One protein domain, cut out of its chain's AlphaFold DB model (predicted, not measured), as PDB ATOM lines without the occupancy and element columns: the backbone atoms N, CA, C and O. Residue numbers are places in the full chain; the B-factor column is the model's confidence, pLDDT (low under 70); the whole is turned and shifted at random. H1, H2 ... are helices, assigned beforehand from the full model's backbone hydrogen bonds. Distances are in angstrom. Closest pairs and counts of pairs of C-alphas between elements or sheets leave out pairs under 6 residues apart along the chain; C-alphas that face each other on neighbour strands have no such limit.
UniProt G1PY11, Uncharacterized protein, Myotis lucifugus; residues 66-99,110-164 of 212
ATOM      1  N   HIS A  66       8.542   1.916  -7.161       66.12
ATOM      2  CA  HIS A  66       8.658   0.560  -6.626       66.12
ATOM      3  C   HIS A  66       7.386  -0.277  -6.787       66.12
ATOM      4  O   HIS A  66       7.438  -1.468  -6.508       66.12
ATOM      5  N   PHE A  67       6.269   0.306  -7.242       67.62
ATOM      6  CA  PHE A  67       5.048  -0.471  -7.453       67.62
ATOM      7  C   PHE A  67       5.245  -1.527  -8.533       67.62
ATOM      8  O   PHE A  67       5.750  -1.232  -9.629       67.62
ATOM      9  N   GLU A  68       4.785  -2.740  -8.238       63.66
ATOM     10  CA  GLU A  68       4.637  -3.779  -9.246       63.66
ATOM     11  C   GLU A  68       3.548  -3.384 -10.252       63.66
ATOM     12  O   GLU A  68       2.674  -2.559  -9.984       63.66
ATOM     13  N   VAL A  69       3.587  -3.963 -11.455       64.62
ATOM     14  CA  VAL A  69       2.646  -3.608 -12.535       64.62
ATOM     15  C   VAL A  69       1.185  -3.842 -12.127       64.62
ATOM     16  O   VAL A  69       0.300  -3.102 -12.549       64.62
ATOM     17  N   THR A  70       0.945  -4.835 -11.276       60.12
ATOM     18  CA  THR A  70      -0.357  -5.184 -10.687       60.12
ATOM     19  C   THR A  70      -0.895  -4.126  -9.723       60.12
ATOM     20  O   THR A  70      -2.107  -4.025  -9.551       60.12
ATOM     21  N   GLU A  71      -0.020  -3.321  -9.121       65.62
ATOM     22  CA  GLU A  71      -0.369  -2.263  -8.166       65.62
ATOM     23  C   GLU A  71      -0.554  -0.902  -8.846       65.62
ATOM     24  O   GLU A  71      -1.086   0.043  -8.254       65.62
ATOM     25  N   MET A  72      -0.132  -0.779 -10.107       66.56
ATOM     26  CA  MET A  72      -0.282   0.465 -10.842       66.56
ATOM     27  C   MET A  72      -1.748   0.685 -11.253       66.56
ATOM     28  O   MET A  72      -2.371  -0.205 -11.832       66.56
ATOM     29  N   PRO A  73      -2.313   1.894 -11.072       69.62
ATOM     30  CA  PRO A  73      -3.708   2.194 -11.407       69.62
ATOM     31  C   PRO A  73      -3.944   2.365 -12.925       69.62
ATOM     32  O   PRO A  73      -4.846   3.099 -13.340       69.62
ATOM     33  N   PHE A  74      -3.116   1.740 -13.766       75.56
ATOM     34  CA  PHE A  74      -3.231   1.803 -15.218       75.56
ATOM     35  C   PHE A  74      -4.136   0.704 -15.737       75.56
ATOM     36  O   PHE A  74      -4.075  -0.447 -15.314       75.56
ATOM     37  N   ARG A  75      -4.968   1.062 -16.711       79.75
ATOM     38  CA  ARG A  75      -5.730   0.065 -17.449       79.75
ATOM     39  C   ARG A  75      -4.800  -0.645 -18.421       79.75
ATOM     40  O   ARG A  75      -3.942  -0.015 -19.037       79.75
ATOM     41  N   SER A  76      -5.019  -1.943 -18.589       83.75
ATOM     42  CA  SER A  76      -4.429  -2.682 -19.697       83.75
ATOM     43  C   SER A  76      -4.859  -2.061 -21.028       83.75
ATOM     44  O   SER A  76      -5.974  -1.546 -21.143       83.75
ATOM     45  N   TRP A  77      -3.997  -2.144 -22.033       85.31
ATOM     46  CA  TRP A  77      -4.215  -1.516 -23.334       85.31
ATOM     47  C   TRP A  77      -4.416  -2.562 -24.432       85.31
ATOM     48  O   TRP A  77      -3.869  -3.669 -24.389       85.31
ATOM     49  N   THR A  78      -5.254  -2.208 -25.405       81.25
ATOM     50  CA  THR A  78      -5.621  -3.053 -26.554       81.25
ATOM     51  C   THR A  78      -5.330  -2.387 -27.891       81.25
ATOM     52  O   THR A  78      -5.292  -3.081 -28.902       81.25
ATOM     53  N   THR A  79      -5.143  -1.064 -27.913       82.38
ATOM     54  CA  THR A  79      -4.837  -0.299 -29.130       82.38
ATOM     55  C   THR A  79      -3.489   0.400 -29.022       82.38
ATOM     56  O   THR A  79      -2.936   0.565 -27.928       82.38
ATOM     57  N   MET A  80      -2.961   0.822 -30.168       78.12
ATOM     58  CA  MET A  80      -1.668   1.489 -30.239       78.12
ATOM     59  C   MET A  80      -1.706   2.887 -29.617       78.12
ATOM     60  O   MET A  80      -0.779   3.281 -28.915       78.12
ATOM     61  N   GLU A  81      -2.819   3.602 -29.765       81.50
ATOM     62  CA  GLU A  81      -3.038   4.909 -29.144       81.50
ATOM     63  C   GLU A  81      -3.029   4.795 -27.619       81.50
ATOM     64  O   GLU A  81      -2.429   5.617 -26.929       81.50
ATOM     65  N   GLN A  82      -3.645   3.737 -27.083       83.06
ATOM     66  CA  GLN A  82      -3.620   3.463 -25.648       83.06
ATOM     67  C   GLN A  82      -2.207   3.109 -25.169       83.06
ATOM     68  O   GLN A  82      -1.818   3.537 -24.085       83.06
ATOM     69  N   CYS A  83      -1.433   2.370 -25.972       83.25
ATOM     70  CA  CYS A  83      -0.027   2.070 -25.691       83.25
ATOM     71  C   CYS A  83       0.818   3.351 -25.632       83.25
ATOM     72  O   CYS A  83       1.526   3.578 -24.655       83.25
ATOM     73  N   ILE A  84       0.685   4.218 -26.639       80.31
ATOM     74  CA  ILE A  84       1.334   5.533 -26.718       80.31
ATOM     75  C   ILE A  84       0.971   6.396 -25.508       80.31
ATOM     76  O   ILE A  84       1.847   6.944 -24.837       80.31
ATOM     77  N   GLN A  85      -0.319   6.499 -25.194       81.25
ATOM     78  CA  GLN A  85      -0.786   7.295 -24.067       81.25
ATOM     79  C   GLN A  85      -0.246   6.749 -22.743       81.25
ATOM     80  O   GLN A  85       0.175   7.524 -21.887       81.25
ATOM     81  N   LEU A  86      -0.220   5.428 -22.574       82.06
ATOM     82  CA  LEU A  86       0.338   4.788 -21.390       82.06
ATOM     83  C   LEU A  86       1.853   4.995 -21.287       82.06
ATOM     84  O   LEU A  86       2.342   5.282 -20.197       82.06
ATOM     85  N   ALA A  87       2.587   4.902 -22.400       81.00
ATOM     86  CA  ALA A  87       4.019   5.179 -22.444       81.00
ATOM     87  C   ALA A  87       4.298   6.609 -21.977       81.00
ATOM     88  O   ALA A  87       5.065   6.795 -21.039       81.00
ATOM     89  N   ARG A  88       3.577   7.603 -22.512       77.69
ATOM     90  CA  ARG A  88       3.659   8.996 -22.042       77.69
ATOM     91  C   ARG A  88       3.356   9.133 -20.550       77.69
ATOM     92  O   ARG A  88       4.086   9.819 -19.840       77.69
ATOM     93  N   GLN A  89       2.300   8.483 -20.052       79.12
ATOM     94  CA  GLN A  89       1.945   8.534 -18.627       79.12
ATOM     95  C   GLN A  89       3.054   7.964 -17.738       79.12
ATOM     96  O   GLN A  89       3.409   8.590 -16.742       79.12
ATOM     97  N   LEU A  90       3.602   6.800 -18.095       78.62
ATOM     98  CA  LEU A  90       4.672   6.139 -17.348       78.62
ATOM     99  C   LEU A  90       5.981   6.938 -17.401       78.62
ATOM    100  O   LEU A  90       6.598   7.153 -16.361       78.62
ATOM    101  N   SER A  91       6.366   7.447 -18.571       75.19
ATOM    102  CA  SER A  91       7.560   8.284 -18.735       75.19
ATOM    103  C   SER A  91       7.460   9.597 -17.975       75.19
ATOM    104  O   SER A  91       8.438  10.060 -17.398       75.19
ATOM    105  N   MET A  92       6.266  10.187 -17.912       73.50
ATOM    106  CA  MET A  92       6.045  11.396 -17.130       73.50
ATOM    107  C   MET A  92       6.127  11.140 -15.625       73.50
ATOM    108  O   MET A  92       6.554  12.014 -14.881       73.50
ATOM    109  N   LEU A  93       5.770   9.944 -15.160       74.44
ATOM    110  CA  LEU A  93       6.009   9.570 -13.769       74.44
ATOM    111  C   LEU A  93       7.494   9.389 -13.508       74.44
ATOM    112  O   LEU A  93       8.005   9.978 -12.567       74.44
ATOM    113  N   GLU A  94       8.203   8.652 -14.359       73.62
ATOM    114  CA  GLU A  94       9.661   8.562 -14.243       73.62
ATOM    115  C   GLU A  94      10.306   9.957 -14.242       73.62
ATOM    116  O   GLU A  94      11.214  10.192 -13.455       73.62
ATOM    117  N   TRP A  95       9.786  10.900 -15.034       73.56
ATOM    118  CA  TRP A  95      10.205  12.302 -15.038       73.56
ATOM    119  C   TRP A  95       9.905  13.040 -13.720       73.56
ATOM    120  O   TRP A  95      10.802  13.682 -13.183       73.56
ATOM    121  N   ILE A  96       8.695  12.918 -13.156       70.75
ATOM    122  CA  ILE A  96       8.302  13.569 -11.885       70.75
ATOM    123  C   ILE A  96       9.184  13.116 -10.712       70.75
ATOM    124  O   ILE A  96       9.504  13.921  -9.841       70.75
ATOM    125  N   TYR A  97       9.552  11.833 -10.670       71.69
ATOM    126  CA  TYR A  97      10.381  11.268  -9.598       71.69
ATOM    127  C   TYR A  97      11.884  11.327  -9.899       71.69
ATOM    128  O   TYR A  97      12.687  10.878  -9.082       71.69
ATOM    129  N   ARG A  98      12.284  11.852 -11.063       69.19
ATOM    130  CA  ARG A  98      13.691  11.963 -11.434       69.19
ATOM    131  C   ARG A  98      14.348  13.072 -10.624       69.19
ATOM    132  O   ARG A  98      13.913  14.219 -10.657       69.19
ATOM    133  N   GLU A  99      15.449  12.746  -9.962       64.44
ATOM    134  CA  GLU A  99      16.309  13.772  -9.383       64.44
ATOM    135  C   GLU A  99      17.058  14.522 -10.500       64.44
ATOM    136  O   GLU A  99      17.535  13.892 -11.457       64.44
ATOM    137  N   PRO A 110       9.270  14.690 -20.784       67.44
ATOM    138  CA  PRO A 110       8.848  13.290 -20.680       67.44
ATOM    139  C   PRO A 110       9.055  12.484 -21.971       67.44
ATOM    140  O   PRO A 110       9.236  11.270 -21.919       67.44
ATOM    141  N   GLU A 111       9.029  13.156 -23.120       73.38
ATOM    142  CA  GLU A 111       9.221  12.569 -24.445       73.38
ATOM    143  C   GLU A 111      10.700  12.328 -24.777       73.38
ATOM    144  O   GLU A 111      11.026  11.313 -25.393       73.38
ATOM    145  N   ASP A 112      11.588  13.193 -24.277       77.75
ATOM    146  CA  ASP A 112      13.052  13.066 -24.379       77.75
ATOM    147  C   ASP A 112      13.638  12.079 -23.355       77.75
ATOM    148  O   ASP A 112      14.846  11.822 -23.331       77.75
ATOM    149  N   MET A 113      12.805  11.535 -22.463       78.62
ATOM    150  CA  MET A 113      13.244  10.533 -21.500       78.62
ATOM    151  C   MET A 113      13.766   9.291 -22.231       78.62
ATOM    152  O   MET A 113      13.177   8.866 -23.230       78.62
ATOM    153  N   PRO A 114      14.851   8.669 -21.740       82.88
ATOM    154  CA  PRO A 114      15.344   7.433 -22.324       82.88
ATOM    155  C   PRO A 114      14.288   6.336 -22.178       82.88
ATOM    156  O   PRO A 114      13.721   6.144 -21.102       82.88
ATOM    157  N   PHE A 115      14.049   5.580 -23.244       83.50
ATOM    158  CA  PHE A 115      13.154   4.435 -23.191       83.50
ATOM    159  C   PHE A 115      13.851   3.273 -22.468       83.50
ATOM    160  O   PHE A 115      14.690   2.568 -23.028       83.50
ATOM    161  N   THR A 116      13.552   3.097 -21.180       83.19
ATOM    162  CA  THR A 116      14.230   2.110 -20.329       83.19
ATOM    163  C   THR A 116      13.642   0.702 -20.474       83.19
ATOM    164  O   THR A 116      12.495   0.503 -20.884       83.19
ATOM    165  N   GLN A 117      14.412  -0.317 -20.072       81.44
ATOM    166  CA  GLN A 117      13.893  -1.689 -19.970       81.44
ATOM    167  C   GLN A 117      12.774  -1.809 -18.926       81.44
ATOM    168  O   GLN A 117      11.855  -2.604 -19.111       81.44
ATOM    169  N   GLY A 118      12.817  -0.997 -17.862       81.25
ATOM    170  CA  GLY A 118      11.750  -0.930 -16.863       81.25
ATOM    171  C   GLY A 118      10.438  -0.445 -17.476       81.25
ATOM    172  O   GLY A 118       9.412  -1.114 -17.345       81.25
ATOM    173  N   LEU A 119      10.488   0.654 -18.232       82.06
ATOM    174  CA  LEU A 119       9.337   1.193 -18.955       82.06
ATOM    175  C   LEU A 119       8.763   0.179 -19.956       82.06
ATOM    176  O   LEU A 119       7.559  -0.084 -19.955       82.06
ATOM    177  N   ARG A 120       9.624  -0.464 -20.754       85.19
ATOM    178  CA  ARG A 120       9.217  -1.540 -21.671       85.19
ATOM    179  C   ARG A 120       8.561  -2.708 -20.935       85.19
ATOM    180  O   ARG A 120       7.532  -3.198 -21.389       85.19
ATOM    181  N   GLY A 121       9.120  -3.139 -19.805       85.12
ATOM    182  CA  GLY A 121       8.559  -4.208 -18.977       85.12
ATOM    183  C   GLY A 121       7.149  -3.884 -18.477       85.12
ATOM    184  O   GLY A 121       6.251  -4.716 -18.593       85.12
ATOM    185  N   ARG A 122       6.923  -2.650 -18.007       85.31
ATOM    186  CA  ARG A 122       5.596  -2.180 -17.570       85.31
ATOM    187  C   ARG A 122       4.594  -2.121 -18.727       85.31
ATOM    188  O   ARG A 122       3.460  -2.566 -18.571       85.31
ATOM    189  N   LEU A 123       5.011  -1.636 -19.901       85.62
ATOM    190  CA  LEU A 123       4.165  -1.625 -21.101       85.62
ATOM    191  C   LEU A 123       3.775  -3.040 -21.539       85.62
ATOM    192  O   LEU A 123       2.601  -3.284 -21.814       85.62
ATOM    193  N   LEU A 124       4.733  -3.970 -21.557       86.44
ATOM    194  CA  LEU A 124       4.501  -5.374 -21.908       86.44
ATOM    195  C   LEU A 124       3.543  -6.062 -20.936       86.44
ATOM    196  O   LEU A 124       2.628  -6.757 -21.370       86.44
ATOM    197  N   ALA A 125       3.719  -5.842 -19.636       85.19
ATOM    198  CA  ALA A 125       2.870  -6.441 -18.612       85.19
ATOM    199  C   ALA A 125       1.422  -5.906 -18.637       85.19
ATOM    200  O   ALA A 125       0.502  -6.611 -18.233       85.19
ATOM    201  N   LEU A 126       1.199  -4.696 -19.164       84.88
ATOM    202  CA  LEU A 126      -0.139  -4.120 -19.358       84.88
ATOM    203  C   LEU A 126      -0.738  -4.410 -20.748       84.88
ATOM    204  O   LEU A 126      -1.882  -4.026 -21.009       84.88
ATOM    205  N   ALA A 127      -0.007  -5.090 -21.637       85.88
ATOM    206  CA  ALA A 127      -0.475  -5.441 -22.975       85.88
ATOM    207  C   ALA A 127      -1.470  -6.608 -22.924       85.88
ATOM    208  O   ALA A 127      -1.148  -7.677 -22.405       85.88
ATOM    209  N   ARG A 128      -2.661  -6.448 -23.518       82.69
ATOM    210  CA  ARG A 128      -3.678  -7.522 -23.532       82.69
ATOM    211  C   ARG A 128      -3.520  -8.549 -24.655       82.69
ATOM    212  O   ARG A 128      -4.173  -9.586 -24.586       82.69
ATOM    213  N   SER A 129      -2.714  -8.279 -25.684       79.19
ATOM    214  CA  SER A 129      -2.538  -9.185 -26.827       79.19
ATOM    215  C   SER A 129      -1.069  -9.499 -27.113       79.19
ATOM    216  O   SER A 129      -0.185  -8.654 -26.969       79.19
ATOM    217  N   SER A 130      -0.812 -10.734 -27.550       78.38
ATOM    218  CA  SER A 130       0.527 -11.240 -27.879       78.38
ATOM    219  C   SER A 130       1.152 -10.525 -29.080       78.38
ATOM    220  O   SER A 130       2.348 -10.250 -29.083       78.38
ATOM    221  N   GLU A 131       0.350 -10.152 -30.076       74.25
ATOM    222  CA  GLU A 131       0.797  -9.382 -31.243       74.25
ATOM    223  C   GLU A 131       1.394  -8.021 -30.845       74.25
ATOM    224  O   GLU A 131       2.443  -7.595 -31.336       74.25
ATOM    225  N   MET A 132       0.748  -7.355 -29.891       74.31
ATOM    226  CA  MET A 132       1.201  -6.070 -29.376       74.31
ATOM    227  C   MET A 132       2.468  -6.212 -28.526       74.31
ATOM    228  O   MET A 132       3.372  -5.379 -28.603       74.31
ATOM    229  N   GLN A 133       2.584  -7.309 -27.771       80.31
ATOM    230  CA  GLN A 133       3.814  -7.634 -27.051       80.31
ATOM    231  C   GLN A 133       4.988  -7.850 -28.016       80.31
ATOM    232  O   GLN A 133       6.058  -7.292 -27.800       80.31
ATOM    233  N   LEU A 134       4.793  -8.581 -29.119       78.19
ATOM    234  CA  LEU A 134       5.836  -8.814 -30.129       78.19
ATOM    235  C   LEU A 134       6.315  -7.514 -30.795       78.19
ATOM    236  O   LEU A 134       7.517  -7.328 -31.024       78.19
ATOM    237  N   SER A 135       5.392  -6.586 -31.049       75.88
ATOM    238  CA  SER A 135       5.705  -5.272 -31.624       75.88
ATOM    239  C   SER A 135       6.614  -4.452 -30.708       75.88
ATOM    240  O   SER A 135       7.567  -3.842 -31.182       75.88
ATOM    241  N   LEU A 136       6.388  -4.510 -29.392       77.00
ATOM    242  CA  LEU A 136       7.249  -3.872 -28.393       77.00
ATOM    243  C   LEU A 136       8.563  -4.630 -28.167       77.00
ATOM    244  O   LEU A 136       9.608  -4.018 -27.944       77.00
ATOM    245  N   VAL A 137       8.533  -5.967 -28.228       81.44
ATOM    246  CA  VAL A 137       9.723  -6.799 -28.006       81.44
ATOM    247  C   VAL A 137      10.769  -6.599 -29.109       81.44
ATOM    248  O   VAL A 137      11.974  -6.603 -28.850       81.44
ATOM    249  N   SER A 138      10.312  -6.365 -30.334       79.00
ATOM    250  CA  SER A 138      11.162  -6.143 -31.507       79.00
ATOM    251  C   SER A 138      11.729  -4.720 -31.621       79.00
ATOM    252  O   SER A 138      12.386  -4.405 -32.615       79.00
ATOM    253  N   LEU A 139      11.484  -3.839 -30.644       77.44
ATOM    254  CA  LEU A 139      12.030  -2.481 -30.658       77.44
ATOM    255  C   LEU A 139      13.510  -2.450 -30.247       77.44
ATOM    256  O   LEU A 139      13.876  -3.105 -29.261       77.44
ATOM    257  N   PRO A 140      14.354  -1.646 -30.920       70.19
ATOM    258  CA  PRO A 140      15.705  -1.367 -30.457       70.19
ATOM    259  C   PRO A 140      15.629  -0.432 -29.242       70.19
ATOM    260  O   PRO A 140      15.441   0.764 -29.372       70.19
ATOM    261  N   VAL A 141      15.752  -0.970 -28.030       67.44
ATOM    262  CA  VAL A 141      15.610  -0.167 -26.791       67.44
ATOM    263  C   VAL A 141      16.836   0.713 -26.529       67.44
ATOM    264  O   VAL A 141      16.768   1.707 -25.814       67.44
ATOM    265  N   LYS A 142      18.001   0.336 -27.063       76.19
ATOM    266  CA  LYS A 142      19.264   0.971 -26.688       76.19
ATOM    267  C   LYS A 142      19.404   2.341 -27.352       76.19
ATOM    268  O   LYS A 142      19.605   2.417 -28.557       76.19
ATOM    269  N   GLY A 143      19.392   3.388 -26.531       73.00
ATOM    270  CA  GLY A 143      19.692   4.758 -26.953       73.00
ATOM    271  C   GLY A 143      18.520   5.516 -27.573       73.00
ATOM    272  O   GLY A 143      18.750   6.617 -28.053       73.00
ATOM    273  N   MET A 144      17.305   4.959 -27.551       83.25
ATOM    274  CA  MET A 144      16.105   5.662 -28.009       83.25
ATOM    275  C   MET A 144      15.425   6.427 -26.874       83.25
ATOM    276  O   MET A 144      15.423   6.000 -25.715       83.25
ATOM    277  N   THR A 145      14.803   7.536 -27.239       86.56
ATOM    278  CA  THR A 145      13.854   8.291 -26.422       86.56
ATOM    279  C   THR A 145      12.453   7.679 -26.497       86.56
ATOM    280  O   THR A 145      12.144   6.850 -27.358       86.56
ATOM    281  N   VAL A 146      11.576   8.088 -25.583       81.50
ATOM    282  CA  VAL A 146      10.166   7.668 -25.573       81.50
ATOM    283  C   VAL A 146       9.458   8.116 -26.853       81.50
ATOM    284  O   VAL A 146       8.696   7.335 -27.425       81.50
ATOM    285  N   LEU A 147       9.741   9.329 -27.338       78.81
ATOM    286  CA  LEU A 147       9.161   9.854 -28.576       78.81
ATOM    287  C   LEU A 147       9.545   9.027 -29.802       78.81
ATOM    288  O   LEU A 147       8.677   8.653 -30.589       78.81
ATOM    289  N   GLU A 148      10.831   8.715 -29.957       82.44
ATOM    290  CA  GLU A 148      11.329   7.908 -31.078       82.44
ATOM    291  C   GLU A 148      10.687   6.524 -31.091       82.44
ATOM    292  O   GLU A 148      10.242   6.053 -32.138       82.44
ATOM    293  N   VAL A 149      10.557   5.904 -29.916       82.19
ATOM    294  CA  VAL A 149       9.864   4.623 -29.782       82.19
ATOM    295  C   VAL A 149       8.399   4.746 -30.181       82.19
ATOM    296  O   VAL A 149       7.912   3.924 -30.952       82.19
ATOM    297  N   MET A 150       7.692   5.770 -29.705       80.25
ATOM    298  CA  MET A 150       6.293   5.992 -30.063       80.25
ATOM    299  C   MET A 150       6.100   6.187 -31.570       80.25
ATOM    300  O   MET A 150       5.190   5.588 -32.144       80.25
ATOM    301  N   MET A 151       6.965   6.975 -32.213       79.12
ATOM    302  CA  MET A 151       6.945   7.169 -33.665       79.12
ATOM    303  C   MET A 151       7.200   5.857 -34.414       79.12
ATOM    304  O   MET A 151       6.486   5.549 -35.366       79.12
ATOM    305  N   GLU A 152       8.166   5.058 -33.961       81.25
ATOM    306  CA  GLU A 152       8.488   3.761 -34.560       81.25
ATOM    307  C   GLU A 152       7.309   2.785 -34.454       81.25
ATOM    308  O   GLU A 152       6.930   2.151 -35.443       81.25
ATOM    309  N   VAL A 153       6.678   2.672 -33.278       78.06
ATOM    310  CA  VAL A 153       5.547   1.749 -33.122       78.06
ATOM    311  C   VAL A 153       4.328   2.225 -33.918       78.06
ATOM    312  O   VAL A 153       3.663   1.413 -34.564       78.06
ATOM    313  N   GLN A 154       4.070   3.535 -33.950       75.38
ATOM    314  CA  GLN A 154       3.010   4.114 -34.776       75.38
ATOM    315  C   GLN A 154       3.250   3.846 -36.269       75.38
ATOM    316  O   GLN A 154       2.329   3.443 -36.980       75.38
ATOM    317  N   GLY A 155       4.486   4.015 -36.744       74.81
ATOM    318  CA  GLY A 155       4.862   3.744 -38.131       74.81
ATOM    319  C   GLY A 155       4.685   2.273 -38.513       74.81
ATOM    320  O   GLY A 155       4.120   1.970 -39.567       74.81
ATOM    321  N   ARG A 156       5.088   1.341 -37.637       75.25
ATOM    322  CA  ARG A 156       4.878  -0.107 -37.837       75.25
ATOM    323  C   ARG A 156       3.394  -0.469 -37.898       75.25
ATOM    324  O   ARG A 156       3.003  -1.278 -38.737       75.25
ATOM    325  N   HIS A 157       2.575   0.148 -37.049       73.69
ATOM    326  CA  HIS A 157       1.128  -0.053 -37.048       73.69
ATOM    327  C   HIS A 157       0.487   0.441 -38.350       73.69
ATOM    328  O   HIS A 157      -0.215  -0.318 -39.014       73.69
ATOM    329  N   GLN A 158       0.782   1.677 -38.760       73.31
ATOM    330  CA  GLN A 158       0.262   2.253 -40.004       73.31
ATOM    331  C   GLN A 158       0.669   1.437 -41.233       73.31
ATOM    332  O   GLN A 158      -0.149   1.213 -42.125       73.31
ATOM    333  N   LEU A 159       1.913   0.952 -41.272       73.88
ATOM    334  CA  LEU A 159       2.374   0.076 -42.342       73.88
ATOM    335  C   LEU A 159       1.587  -1.239 -42.369       73.88
ATOM    336  O   LEU A 159       1.147  -1.657 -43.434       73.88
ATOM    337  N   ARG A 160       1.374  -1.879 -41.214       76.50
ATOM    338  CA  ARG A 160       0.594  -3.122 -41.125       76.50
ATOM    339  C   ARG A 160      -0.856  -2.920 -41.568       76.50
ATOM    340  O   ARG A 160      -1.378  -3.752 -42.306       76.50
ATOM    341  N   ASP A 161      -1.492  -1.826 -41.164       76.38
ATOM    342  CA  ASP A 161      -2.865  -1.515 -41.573       76.38
ATOM    343  C   ASP A 161      -2.953  -1.285 -43.088       76.38
ATOM    344  O   ASP A 161      -3.860  -1.793 -43.747       76.38
ATOM    345  N   LEU A 162      -1.966  -0.587 -43.659       74.12
ATOM    346  CA  LEU A 162      -1.848  -0.376 -45.101       74.12
ATOM    347  C   LEU A 162      -1.633  -1.693 -45.861       74.12
ATOM    348  O   LEU A 162      -2.259  -1.915 -46.896       74.12
ATOM    349  N   LEU A 163      -0.796  -2.590 -45.335       75.38
ATOM    350  CA  LEU A 163      -0.581  -3.930 -45.885       75.38
ATOM    351  C   LEU A 163      -1.867  -4.765 -45.855       75.38
ATOM    352  O   LEU A 163      -2.244  -5.347 -46.869       75.38
ATOM    353  N   SER A 164      -2.565  -4.782 -44.719       78.25
ATOM    354  CA  SER A 164      -3.852  -5.467 -44.560       78.25
ATOM    355  C   SER A 164      -4.892  -4.943 -45.557       78.25
ATOM    356  O   SER A 164      -5.566  -5.720 -46.237       78.25
TER     357      SER A 164
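Overview. This is residues 66 to 99 and 110 to 164 of the 212 residues of an uncharacterized protein of Myotis lucifugus (UniProt G1PY11). Two long helices, H1 and H4, run opposite ways, nearly parallel in line direction and side by side over only part of their lengths, each reaching past the other, and a short helical hairpin, H2 and H3, covers one side of the pair where they overlap. The end of H4, residues 159 to 164, sticks out at one end of the long axis. The printed part has 89 residues with four named helices, in the order H1, H2, H3, H4, and no named strand; its class is all helix. It is compact, with a radius of gyration of the C-alphas of 12.7 A, but elongated, spanning 43 by 26 by 18 A.

Along the chain. Residues 66 to 79 hold no named element. H1, residues 80 to 96, begins with C-alpha 80 at (-1.668, 1.489, -30.239) and is 24.1 A long. H2 is residues 117 to 125, and H3 is residues 130 to 137. H4, residues 146 to 164, is 27.0 A long and ends with C-alpha 164 at (-3.852, -5.467, -44.560).

Arrangement. H1 touches H2 at a steep tilt of 41 degrees, opposite ways; their closest C-alphas, of Ala 87 and Leu 123, are 6.9 A apart. H1 also touches H4 at a shallow tilt of 4 degrees, opposite ways, with the closest C-alphas, of Ile 84 and Met 150, 6.0 A apart. H2 and H3 form a hairpin and only just touch, with 3 pairs of C-alphas within 8 A, the closest those of Leu 124 and Gln 133 at 5.7 A. H3 and H4 are close but not clearly touching, Ser 135 and Val 153 having the closest C-alphas at 7.2 A. H2 and H4 are apart. In H1, H2, H3 and H4 every O i to N i+4 pair is within hydrogen-bond range.

Size, cuts and confidence. The C-alphas farthest apart, of Glu 99 and Ser 164, are 44.9 A apart. Residues 100 to 109 are not printed, and C-alphas 99 and 110 are 13.5 A apart across this cut. H2 to H3 is a tight link and H3 to H4 a short one. Mean pLDDT of the printed part is 77.4; residues 66 to 73, 98 to 99, 110 and 141 are under 70.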